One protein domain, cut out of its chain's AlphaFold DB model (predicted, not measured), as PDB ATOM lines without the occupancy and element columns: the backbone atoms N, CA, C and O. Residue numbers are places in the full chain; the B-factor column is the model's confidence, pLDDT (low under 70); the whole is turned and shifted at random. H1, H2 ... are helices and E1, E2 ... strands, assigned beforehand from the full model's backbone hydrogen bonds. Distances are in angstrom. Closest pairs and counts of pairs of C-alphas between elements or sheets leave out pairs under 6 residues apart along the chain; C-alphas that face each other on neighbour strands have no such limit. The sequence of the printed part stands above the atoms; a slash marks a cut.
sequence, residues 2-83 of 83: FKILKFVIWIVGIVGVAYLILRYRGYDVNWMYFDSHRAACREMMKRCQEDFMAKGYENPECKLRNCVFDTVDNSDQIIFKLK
ATOM      1  N   PHE A   2     428.736 629.266 432.326       70.50
ATOM      2  CA  PHE A   2     428.667 627.881 432.855       70.50
ATOM      3  C   PHE A   2     429.247 627.630 434.263       70.50
ATOM      4  O   PHE A   2     428.981 626.594 434.866       70.50
ATOM      5  N   LYS A   3     430.055 628.553 434.804       76.94
ATOM      6  CA  LYS A   3     430.713 628.351 436.106       76.94
ATOM      7  C   LYS A   3     429.716 628.386 437.268       76.94
ATOM      8  O   LYS A   3     429.814 627.550 438.155       76.94
ATOM      9  N   ILE A   4     428.732 629.286 437.222       86.69
ATOM     10  CA  ILE A   4     427.732 629.461 438.290       86.69
ATOM     11  C   ILE A   4     426.912 628.179 438.471       86.69
ATOM     12  O   ILE A   4     426.762 627.704 439.590       86.69
ATOM     13  N   LEU A   5     426.468 627.561 437.372       88.31
ATOM     14  CA  LEU A   5     425.693 626.320 437.427       88.31
ATOM     15  C   LEU A   5     426.486 625.171 438.069       88.31
ATOM     16  O   LEU A   5     425.967 624.457 438.922       88.31
ATOM     17  N   LYS A   6     427.772 625.037 437.721       85.25
ATOM     18  CA  LYS A   6     428.660 624.040 438.334       85.25
ATOM     19  C   LYS A   6     428.863 624.292 439.834       85.25
ATOM     20  O   LYS A   6     428.902 623.332 440.598       85.25
ATOM     21  N   PHE A   7     428.963 625.554 440.253       89.62
ATOM     22  CA  PHE A   7     429.055 625.918 441.670       89.62
ATOM     23  C   PHE A   7     427.784 625.562 442.441       89.62
ATOM     24  O   PHE A   7     427.881 624.969 443.511       89.62
ATOM     25  N   VAL A   8     426.603 625.850 441.888       91.50
ATOM     26  CA  VAL A   8     425.322 625.516 442.534       91.50
ATOM     27  C   VAL A   8     425.194 624.007 442.744       91.50
ATOM     28  O   VAL A   8     424.854 623.577 443.841       91.50
ATOM     29  N   ILE A   9     425.539 623.197 441.739       91.94
ATOM     30  CA  ILE A   9     425.506 621.729 441.853       91.94
ATOM     31  C   ILE A   9     426.439 621.239 442.969       91.94
ATOM     32  O   ILE A   9     426.056 620.386 443.768       91.94
ATOM     33  N   TRP A  10     427.645 621.804 443.063       94.31
ATOM     34  CA  TRP A  10     428.595 621.470 444.128       94.31
ATOM     35  C   TRP A  10     428.081 621.844 445.519       94.31
ATOM     36  O   TRP A  10     428.194 621.041 446.443       94.31
ATOM     37  N   ILE A  11     427.482 623.027 445.665       92.25
ATOM     38  CA  ILE A  11     426.896 623.474 446.933       92.25
ATOM     39  C   ILE A  11     425.775 622.527 447.357       92.25
ATOM     40  O   ILE A  11     425.775 622.061 448.492       92.25
ATOM     41  N   VAL A  12     424.860 622.184 446.447       93.50
ATOM     42  CA  VAL A  12     423.759 621.253 446.742       93.50
ATOM     43  C   VAL A  12     424.299 619.885 447.173       93.50
ATOM     44  O   VAL A  12     423.809 619.318 448.147       93.50
ATOM     45  N   GLY A  13     425.345 619.385 446.506       93.31
ATOM     46  CA  GLY A  13     426.004 618.133 446.883       93.31
ATOM     47  C   GLY A  13     426.602 618.171 448.292       93.31
ATOM     48  O   GLY A  13     426.337 617.277 449.095       93.31
ATOM     49  N   ILE A  14     427.361 619.220 448.621       92.88
ATOM     50  CA  ILE A  14     427.977 619.383 449.948       92.88
ATOM     51  C   ILE A  14     426.907 619.508 451.038       92.88
ATOM     52  O   ILE A  14     426.997 618.836 452.064       92.88
ATOM     53  N   VAL A  15     425.875 620.325 450.808       90.06
ATOM     54  CA  VAL A  15     424.771 620.524 451.759       90.06
ATOM     55  C   VAL A  15     424.022 619.214 452.006       90.06
ATOM     56  O   VAL A  15     423.720 618.891 453.155       90.06
ATOM     57  N   GLY A  16     423.775 618.423 450.958       89.00
ATOM     58  CA  GLY A  16     423.135 617.114 451.083       89.00
ATOM     59  C   GLY A  16     423.951 616.132 451.927       89.00
ATOM     60  O   GLY A  16     423.409 615.502 452.835       89.00
ATOM     61  N   VAL A  17     425.262 616.035 451.684       91.50
ATOM     62  CA  VAL A  17     426.154 615.164 452.469       91.50
ATOM     63  C   VAL A  17     426.229 615.622 453.927       91.50
ATOM     64  O   VAL A  17     426.113 614.797 454.834       91.50
ATOM     65  N   ALA A  18     426.358 616.928 454.171       86.69
ATOM     66  CA  ALA A  18     426.372 617.483 455.522       86.69
ATOM     67  C   ALA A  18     425.074 617.171 456.285       86.69
ATOM     68  O   ALA A  18     425.129 616.737 457.436       86.69
ATOM     69  N   TYR A  19     423.913 617.305 455.633       82.56
ATOM     70  CA  TYR A  19     422.618 616.970 456.227       82.56
ATOM     71  C   TYR A  19     422.526 615.492 456.634       82.56
ATOM     72  O   TYR A  19     422.055 615.179 457.726       82.56
ATOM     73  N   LEU A  20     423.022 614.575 455.794       86.38
ATOM     74  CA  LEU A  20     423.041 613.145 456.114       86.38
ATOM     75  C   LEU A  20     423.948 612.827 457.309       86.38
ATOM     76  O   LEU A  20     423.560 612.037 458.167       86.38
ATOM     77  N   ILE A  21     425.123 613.456 457.393       85.81
ATOM     78  CA  ILE A  21     426.058 613.271 458.516       85.81
ATOM     79  C   ILE A  21     425.443 613.775 459.824       85.81
ATOM     80  O   ILE A  21     425.507 613.085 460.843       85.81
ATOM     81  N   LEU A  22     424.829 614.959 459.796       82.81
ATOM     82  CA  LEU A  22     424.160 615.543 460.959       82.81
ATOM     83  C   LEU A  22     423.011 614.648 461.429       82.81
ATOM     84  O   LEU A  22     422.955 614.280 462.603       82.81
ATOM     85  N   ARG A  23     422.173 614.185 460.497       79.06
ATOM     86  CA  ARG A  23     421.074 613.268 460.803       79.06
ATOM     87  C   ARG A  23     421.561 611.921 461.342       79.06
ATOM     88  O   ARG A  23     420.957 611.395 462.271       79.06
ATOM     89  N   TYR A  24     422.660 611.375 460.813       82.88
ATOM     90  CA  TYR A  24     423.274 610.144 461.329       82.88
ATOM     91  C   TYR A  24     423.780 610.308 462.769       82.88
ATOM     92  O   TYR A  24     423.662 609.391 463.575       82.88
ATOM     93  N   ARG A  25     424.290 611.495 463.120       82.31
ATOM     94  CA  ARG A  25     424.671 611.844 464.496       82.31
ATOM     95  C   ARG A  25     423.491 612.213 465.406       82.31
ATOM     96  O   ARG A  25     423.723 612.580 466.552       82.31
ATOM     97  N   GLY A  26     422.251 612.107 464.927       76.19
ATOM     98  CA  GLY A  26     421.056 612.401 465.719       76.19
ATOM     99  C   GLY A  26     420.757 613.892 465.872       76.19
ATOM    100  O   GLY A  26     420.030 614.265 466.784       76.19
ATOM    101  N   TYR A  27     421.306 614.743 465.005       76.44
ATOM    102  CA  TYR A  27     420.980 616.164 464.964       76.44
ATOM    103  C   TYR A  27     419.790 616.419 464.029       76.44
ATOM    104  O   TYR A  27     419.853 616.109 462.837       76.44
ATOM    105  N   ASP A  28     418.730 617.026 464.559       74.62
ATOM    106  CA  ASP A  28     417.560 617.495 463.816       74.62
ATOM    107  C   ASP A  28     417.593 619.018 463.642       74.62
ATOM    108  O   ASP A  28     418.011 619.759 464.527       74.62
ATOM    109  N   VAL A  29     417.125 619.514 462.496       70.88
ATOM    110  CA  VAL A  29     417.048 620.961 462.232       70.88
ATOM    111  C   VAL A  29     415.998 621.600 463.148       70.88
ATOM    112  O   VAL A  29     414.816 621.252 463.096       70.88
ATOM    113  N   ASN A  30     416.412 622.568 463.965       74.75
ATOM    114  CA  ASN A  30     415.551 623.294 464.890       74.75
ATOM    115  C   ASN A  30     414.890 624.500 464.206       74.75
ATOM    116  O   ASN A  30     415.355 625.636 464.285       74.75
ATOM    117  N   TRP A  31     413.752 624.262 463.559       68.38
ATOM    118  CA  TRP A  31     412.965 625.320 462.913       68.38
ATOM    119  C   TRP A  31     412.447 626.382 463.892       68.38
ATOM    120  O   TRP A  31     412.279 627.541 463.516       68.38
ATOM    121  N   MET A  32     412.238 626.007 465.157       69.75
ATOM    122  CA  MET A  32     411.684 626.894 466.180       69.75
ATOM    123  C   MET A  32     412.676 627.973 466.628       69.75
ATOM    124  O   MET A  32     412.251 629.034 467.074       69.75
ATOM    125  N   TYR A  33     413.981 627.742 466.456       66.06
ATOM    126  CA  TYR A  33     415.008 628.750 466.723       66.06
ATOM    127  C   TYR A  33     414.825 630.000 465.863       66.06
ATOM    128  O   TYR A  33     414.859 631.124 466.362       66.06
ATOM    129  N   PHE A  34     414.590 629.803 464.565       66.62
ATOM    130  CA  PHE A  34     414.411 630.921 463.648       66.62
ATOM    131  C   PHE A  34     413.143 631.707 463.962       66.62
ATOM    132  O   PHE A  34     413.149 632.927 463.830       66.62
ATOM    133  N   ASP A  35     412.073 631.044 464.400       69.62
ATOM    134  CA  ASP A  35     410.830 631.737 464.729       69.62
ATOM    135  C   ASP A  35     410.919 632.495 466.061       69.62
ATOM    136  O   ASP A  35     410.554 633.671 466.124       69.62
ATOM    137  N   SER A  36     411.504 631.884 467.099       65.94
ATOM    138  CA  SER A  36     411.665 632.516 468.415       65.94
ATOM    139  C   SER A  36     412.618 633.712 468.377       65.94
ATOM    140  O   SER A  36     412.289 634.771 468.913       65.94
ATOM    141  N   HIS A  37     413.747 633.610 467.669       68.12
ATOM    142  CA  HIS A  37     414.673 634.735 467.493       68.12
ATOM    143  C   HIS A  37     414.052 635.874 466.692       68.12
ATOM    144  O   HIS A  37     414.253 637.049 467.004       68.12
ATOM    145  N   ARG A  38     413.251 635.544 465.676       66.25
ATOM    146  CA  ARG A  38     412.557 636.541 464.861       66.25
ATOM    147  C   ARG A  38     411.432 637.212 465.641       66.25
ATOM    148  O   ARG A  38     411.237 638.415 465.495       66.25
ATOM    149  N   ALA A  39     410.709 636.475 466.483       72.50
ATOM    150  CA  ALA A  39     409.710 637.025 467.396       72.50
ATOM    151  C   ALA A  39     410.347 637.965 468.431       72.50
ATOM    152  O   ALA A  39     409.934 639.119 468.517       72.50
ATOM    153  N   ALA A  40     411.407 637.525 469.114       72.69
ATOM    154  CA  ALA A  40     412.117 638.329 470.110       72.69
ATOM    155  C   ALA A  40     412.728 639.606 469.507       72.69
ATOM    156  O   ALA A  40     412.602 640.688 470.080       72.69
ATOM    157  N   CYS A  41     413.334 639.510 468.318       72.44
ATOM    158  CA  CYS A  41     413.835 640.680 467.598       72.44
ATOM    159  C   CYS A  41     412.700 641.645 467.220       72.44
ATOM    160  O   CYS A  41     412.821 642.848 467.440       72.44
ATOM    161  N   ARG A  42     411.577 641.143 466.682       72.19
ATOM    162  CA  ARG A  42     410.422 641.988 466.325       72.19
ATOM    163  C   ARG A  42     409.861 642.724 467.533       72.19
ATOM    164  O   ARG A  42     409.535 643.902 467.429       72.19
ATOM    165  N   GLU A  43     409.758 642.041 468.665       78.19
ATOM    166  CA  GLU A  43     409.240 642.628 469.893       78.19
ATOM    167  C   GLU A  43     410.168 643.722 470.431       78.19
ATOM    168  O   GLU A  43     409.703 644.801 470.794       78.19
ATOM    169  N   MET A  44     411.484 643.496 470.400       74.62
ATOM    170  CA  MET A  44     412.459 644.521 470.774       74.62
ATOM    171  C   MET A  44     412.486 645.706 469.812       74.62
ATOM    172  O   MET A  44     412.533 646.845 470.267       74.62
ATOM    173  N   MET A  45     412.399 645.468 468.503       72.69
ATOM    174  CA  MET A  45     412.305 646.543 467.511       72.69
ATOM    175  C   MET A  45     411.049 647.389 467.718       72.69
ATOM    176  O   MET A  45     411.111 648.607 467.592       72.69
ATOM    177  N   LYS A  46     409.924 646.764 468.082       78.00
ATOM    178  CA  LYS A  46     408.683 647.480 468.379       78.00
ATOM    179  C   LYS A  46     408.820 648.363 469.622       78.00
ATOM    180  O   LYS A  46     408.489 649.541 469.557       78.00
ATOM    181  N   ARG A  47     409.386 647.833 470.714       77.50
ATOM    182  CA  ARG A  47     409.691 648.635 471.918       77.50
ATOM    183  C   ARG A  47     410.651 649.775 471.600       77.50
ATOM    184  O   ARG A  47     410.443 650.896 472.034       77.50
ATOM    185  N   CYS A  48     411.653 649.507 470.770       74.38
ATOM    186  CA  CYS A  48     412.606 650.510 470.333       74.38
ATOM    187  C   CYS A  48     411.952 651.620 469.494       74.38
ATOM    188  O   CYS A  48     412.283 652.788 469.666       74.38
ATOM    189  N   GLN A  49     410.994 651.288 468.622       72.31
ATOM    190  CA  GLN A  49     410.197 652.281 467.897       72.31
ATOM    191  C   GLN A  49     409.332 653.125 468.841       72.31
ATOM    192  O   GLN A  49     409.260 654.339 468.671       72.31
ATOM    193  N   GLU A  50     408.700 652.504 469.834       76.69
ATOM    194  CA  GLU A  50     407.900 653.200 470.848       76.69
ATOM    195  C   GLU A  50     408.774 654.138 471.703       76.69
ATOM    196  O   GLU A  50     408.447 655.316 471.860       76.69
ATOM    197  N   ASP A  51     409.932 653.666 472.171       75.19
ATOM    198  CA  ASP A  51     410.909 654.474 472.908       75.19
ATOM    199  C   ASP A  51     411.528 655.577 472.040       75.19
ATOM    200  O   ASP A  51     411.764 656.676 472.536       75.19
ATOM    201  N   PHE A  52     411.772 655.330 470.750       73.12
ATOM    202  CA  PHE A  52     412.265 656.341 469.811       73.12
ATOM    203  C   PHE A  52     411.257 657.480 469.636       73.12
ATOM    204  O   PHE A  52     411.640 658.649 469.641       73.12
ATOM    205  N   MET A  53     409.966 657.155 469.529       74.62
ATOM    206  CA  MET A  53     408.903 658.159 469.458       74.62
ATOM    207  C   MET A  53     408.756 658.943 470.769       74.62
ATOM    208  O   MET A  53     408.435 660.128 470.735       74.62
ATOM    209  N   ALA A  54     408.999 658.305 471.917       75.56
ATOM    210  CA  ALA A  54     408.849 658.928 473.232       75.56
ATOM    211  C   ALA A  54     410.074 659.747 473.685       75.56
ATOM    212  O   ALA A  54     409.913 660.778 474.335       75.56
ATOM    213  N   LYS A  55     411.292 659.286 473.382       71.12
ATOM    214  CA  LYS A  55     412.562 659.829 473.906       71.12
ATOM    215  C   LYS A  55     413.488 660.397 472.821       71.12
ATOM    216  O   LYS A  55     414.527 660.961 473.150       71.12
ATOM    217  N   GLY A  56     413.129 660.280 471.542       64.06
ATOM    218  CA  GLY A  56     413.951 660.732 470.418       64.06
ATOM    219  C   GLY A  56     415.141 659.808 470.105       64.06
ATOM    220  O   GLY A  56     415.269 658.704 470.631       64.06
ATOM    221  N   TYR A  57     416.038 660.261 469.220       62.00
ATOM    222  CA  TYR A  57     417.169 659.483 468.672       62.00
ATOM    223  C   TYR A  57     418.267 659.111 469.696       62.00
ATOM    224  O   TYR A  57     419.199 658.380 469.366       62.00
ATOM    225  N   GLU A  58     418.174 659.573 470.943       58.19
ATOM    226  CA  GLU A  58     419.223 659.394 471.953       58.19
ATOM    227  C   GLU A  58     419.170 658.065 472.720       58.19
ATOM    228  O   GLU A  58     420.009 657.862 473.588       58.19
ATOM    229  N   ASN A  59     418.262 657.129 472.409       61.25
ATOM    230  CA  ASN A  59     418.219 655.840 473.112       61.25
ATOM    231  C   ASN A  59     419.411 654.925 472.716       61.25
ATOM    232  O   ASN A  59     419.420 654.376 471.605       61.25
ATOM    233  N   PRO A  60     420.412 654.707 473.598       58.78
ATOM    234  CA  PRO A  60     421.596 653.912 473.272       58.78
ATOM    235  C   PRO A  60     421.286 652.412 473.158       58.78
ATOM    236  O   PRO A  60     421.980 651.708 472.422       58.78
ATOM    237  N   GLU A  61     420.225 651.924 473.812       59.28
ATOM    238  CA  GLU A  61     419.815 650.510 473.772       59.28
ATOM    239  C   GLU A  61     419.352 650.095 472.368       59.28
ATOM    240  O   GLU A  61     419.657 649.003 471.888       59.28
ATOM    241  N   CYS A  62     418.687 651.018 471.673       59.84
ATOM    242  CA  CYS A  62     418.240 650.873 470.293       59.84
ATOM    243  C   CYS A  62     419.381 650.910 469.271       59.84
ATOM    244  O   CYS A  62     419.335 650.231 468.247       59.84
ATOM    245  N   LYS A  63     420.407 651.723 469.533       53.00
ATOM    246  CA  LYS A  63     421.504 651.992 468.592       53.00
ATOM    247  C   LYS A  63     422.521 650.846 468.520       53.00
ATOM    248  O   LYS A  63     423.200 650.689 467.510       53.00
ATOM    249  N   LEU A  64     422.618 650.052 469.589       51.84
ATOM    250  CA  LEU A  64     423.583 648.958 469.736       51.84
ATOM    251  C   LEU A  64     423.079 647.610 469.206       51.84
ATOM    252  O   LEU A  64     423.887 646.722 468.945       51.84
ATOM    253  N   ARG A  65     421.764 647.440 469.033       52.09
ATOM    254  CA  ARG A  65     421.160 646.135 468.746       52.09
ATOM    255  C   ARG A  65     420.456 646.127 467.397       52.09
ATOM    256  O   ARG A  65     419.264 645.859 467.294       52.09
ATOM    257  N   ASN A  66     421.223 646.365 466.334       53.00
ATOM    258  CA  ASN A  66     420.832 645.830 465.035       53.00
ATOM    259  C   ASN A  66     420.624 644.327 465.244       53.00
ATOM    260  O   ASN A  66     421.521 643.668 465.769       53.00
ATOM    261  N   CYS A  67     419.458 643.784 464.889       59.16
ATOM    262  CA  CYS A  67     419.233 642.340 464.848       59.16
ATOM    263  C   CYS A  67     420.082 641.715 463.730       59.16
ATOM    264  O   CYS A  67     419.570 641.207 462.734       59.16
ATOM    265  N   VAL A  68     421.394 641.824 463.858       51.81
ATOM    266  CA  VAL A  68     422.354 641.054 463.101       51.81
ATOM    267  C   VAL A  68     422.374 639.697 463.781       51.81
ATOM    268  O   VAL A  68     422.401 639.607 465.008       51.81
ATOM    269  N   PHE A  69     422.281 638.643 462.981       50.53
ATOM    270  CA  PHE A  69     422.423 637.252 463.401       50.53
ATOM    271  C   PHE A  69     423.871 636.954 463.829       50.53
ATOM    272  O   PHE A  69     424.482 636.014 463.343       50.53
ATOM    273  N   ASP A  70     424.427 637.766 464.715       42.69
ATOM    274  CA  ASP A  70     425.754 637.622 465.288       42.69
ATOM    275  C   ASP A  70     425.559 637.833 466.791       42.69
ATOM    276  O   ASP A  70     424.969 638.815 467.224       42.69
ATOM    277  N   THR A  71     425.929 636.896 467.649       35.38
ATOM    278  CA  THR A  71     427.307 636.436 467.770       35.38
ATOM    279  C   THR A  71     427.380 634.977 468.217       35.38
ATOM    280  O   THR A  71     426.765 634.604 469.214       35.38
ATOM    281  N   VAL A  72     428.163 634.190 467.476       46.00
ATOM    282  CA  VAL A  72     429.117 633.159 467.935       46.00
ATOM    283  C   VAL A  72     429.072 632.846 469.438       46.00
ATOM    284  O   VAL A  72     429.920 633.297 470.194       46.00
ATOM    285  N   ASP A  73     428.106 632.046 469.868       38.34
ATOM    286  CA  ASP A  73     428.284 631.144 471.002       38.34
ATOM    287  C   ASP A  73     427.210 630.053 470.908       38.34
ATOM    288  O   ASP A  73     426.009 630.323 470.929       38.34
ATOM    289  N   ASN A  74     427.642 628.803 470.730       42.81
ATOM    290  CA  ASN A  74     426.784 627.609 470.708       42.81
ATOM    291  C   ASN A  74     425.786 627.454 469.529       42.81
ATOM    292  O   ASN A  74     424.801 626.721 469.633       42.81
ATOM    293  N   SER A  75     426.041 628.087 468.379       50.81
ATOM    294  CA  SER A  75     425.158 628.086 467.194       50.81
ATOM    295  C   SER A  75     424.803 626.696 466.645       50.81
ATOM    296  O   SER A  75     423.717 626.519 466.091       50.81
ATOM    297  N   ASP A  76     425.670 625.699 466.836       48.75
ATOM    298  CA  ASP A  76     425.452 624.347 466.314       48.75
ATOM    299  C   ASP A  76     424.317 623.617 467.048       48.75
ATOM    300  O   ASP A  76     423.479 623.007 466.392       48.75
ATOM    301  N   GLN A  77     424.221 623.739 468.382       50.66
ATOM    302  CA  GLN A  77     423.114 623.151 469.165       50.66
ATOM    303  C   GLN A  77     421.783 623.878 468.960       50.66
ATOM    304  O   GLN A  77     420.697 623.356 469.222       50.66
ATOM    305  N   ILE A  78     421.881 625.135 468.548       55.25
ATOM    306  CA  ILE A  78     420.757 626.041 468.465       55.25
ATOM    307  C   ILE A  78     420.039 625.882 467.112       55.25
ATOM    308  O   ILE A  78     418.806 625.827 467.077       55.25
ATOM    309  N   ILE A  79     420.797 625.741 466.015       60.59
ATOM    310  CA  ILE A  79     420.277 625.449 464.667       60.59
ATOM    311  C   ILE A  79     419.972 623.956 464.511       60.59
ATOM    312  O   ILE A  79     419.012 623.598 463.826       60.59
ATOM    313  N   PHE A  80     420.750 623.088 465.163       61.59
ATOM    314  CA  PHE A  80     420.556 621.647 465.141       61.59
ATOM    315  C   PHE A  80     420.387 621.097 466.560       61.59
ATOM    316  O   PHE A  80     421.307 621.111 467.369       61.59
ATOM    317  N   LYS A  81     419.204 620.575 466.868       64.62
ATOM    318  CA  LYS A  81     418.887 619.994 468.170       64.62
ATOM    319  C   LYS A  81     419.264 618.514 468.176       64.62
ATOM    320  O   LYS A  81     418.876 617.789 467.265       64.62
ATOM    321  N   LEU A  82     420.000 618.061 469.190       60.47
ATOM    322  CA  LEU A  82     420.221 616.629 469.399       60.47
ATOM    323  C   LEU A  82     418.883 615.972 469.781       60.47
ATOM    324  O   LEU A  82     418.149 616.522 470.609       60.47
ATOM    325  N   LYS A  83     418.559 614.846 469.150       61.31
ATOM    326  CA  LYS A  83     417.371 614.047 469.452       61.31
ATOM    327  C   LYS A  83     417.451 613.380 470.823       61.31
ATOM    328  O   LYS A  83     418.557 612.931 471.196       61.31
TER     329      LYS A  83
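This is residues 2 to 83 of the 83 residues of an uncharacterized protein of Patescibacteria group bacterium (UniProt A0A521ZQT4). Two long helices, H1 and H2, make an open L with a two-strand antiparallel sheet, E1 - E2, near its corner; residues 2 to 18 of H1 stick out, and after H2 the chain folds back through H3 and H4. The printed part has 82 residues, mostly helix, ordered H1, E1, H2, H3, H4, E2. It is extended, radius of gyration of the C-alphas 19.0 A, spanning 51 by 40 by 18 A.

H1, residues 2 to 24, is apart from H2, residues 31 to 55. E1, residues 27 to 29, is antiparallel to E2, residues 80 to 82, with N 28 and O 81 2.8 A apart. H2 only just touches H3, residues 60 to 64, and H4, residues 75 to 79, with 3 pairs of C-alphas within 8 A each; the closest C-alphas are those of Cys 48 and Cys 62, 5.6 A, and Tyr 33 and Ile 79, 6.5 A. Every O i to N i+4 pair is within hydrogen-bond range in H1, H3 and H4, and 20 of 21 in H2.

H1 spans 34.0 A from C-alpha 2 at (428.667, 627.881, 432.855); H2 spans 36.2 A; E2 ends at C-alpha 82, (420.221, 616.629, 469.399).

The farthest C-alphas, Phe 2 and Ala 54, are 54.7 A apart. The printed part has no cut and no long link. Residues 31 to 38 and 56 to 83 have pLDDT under 70.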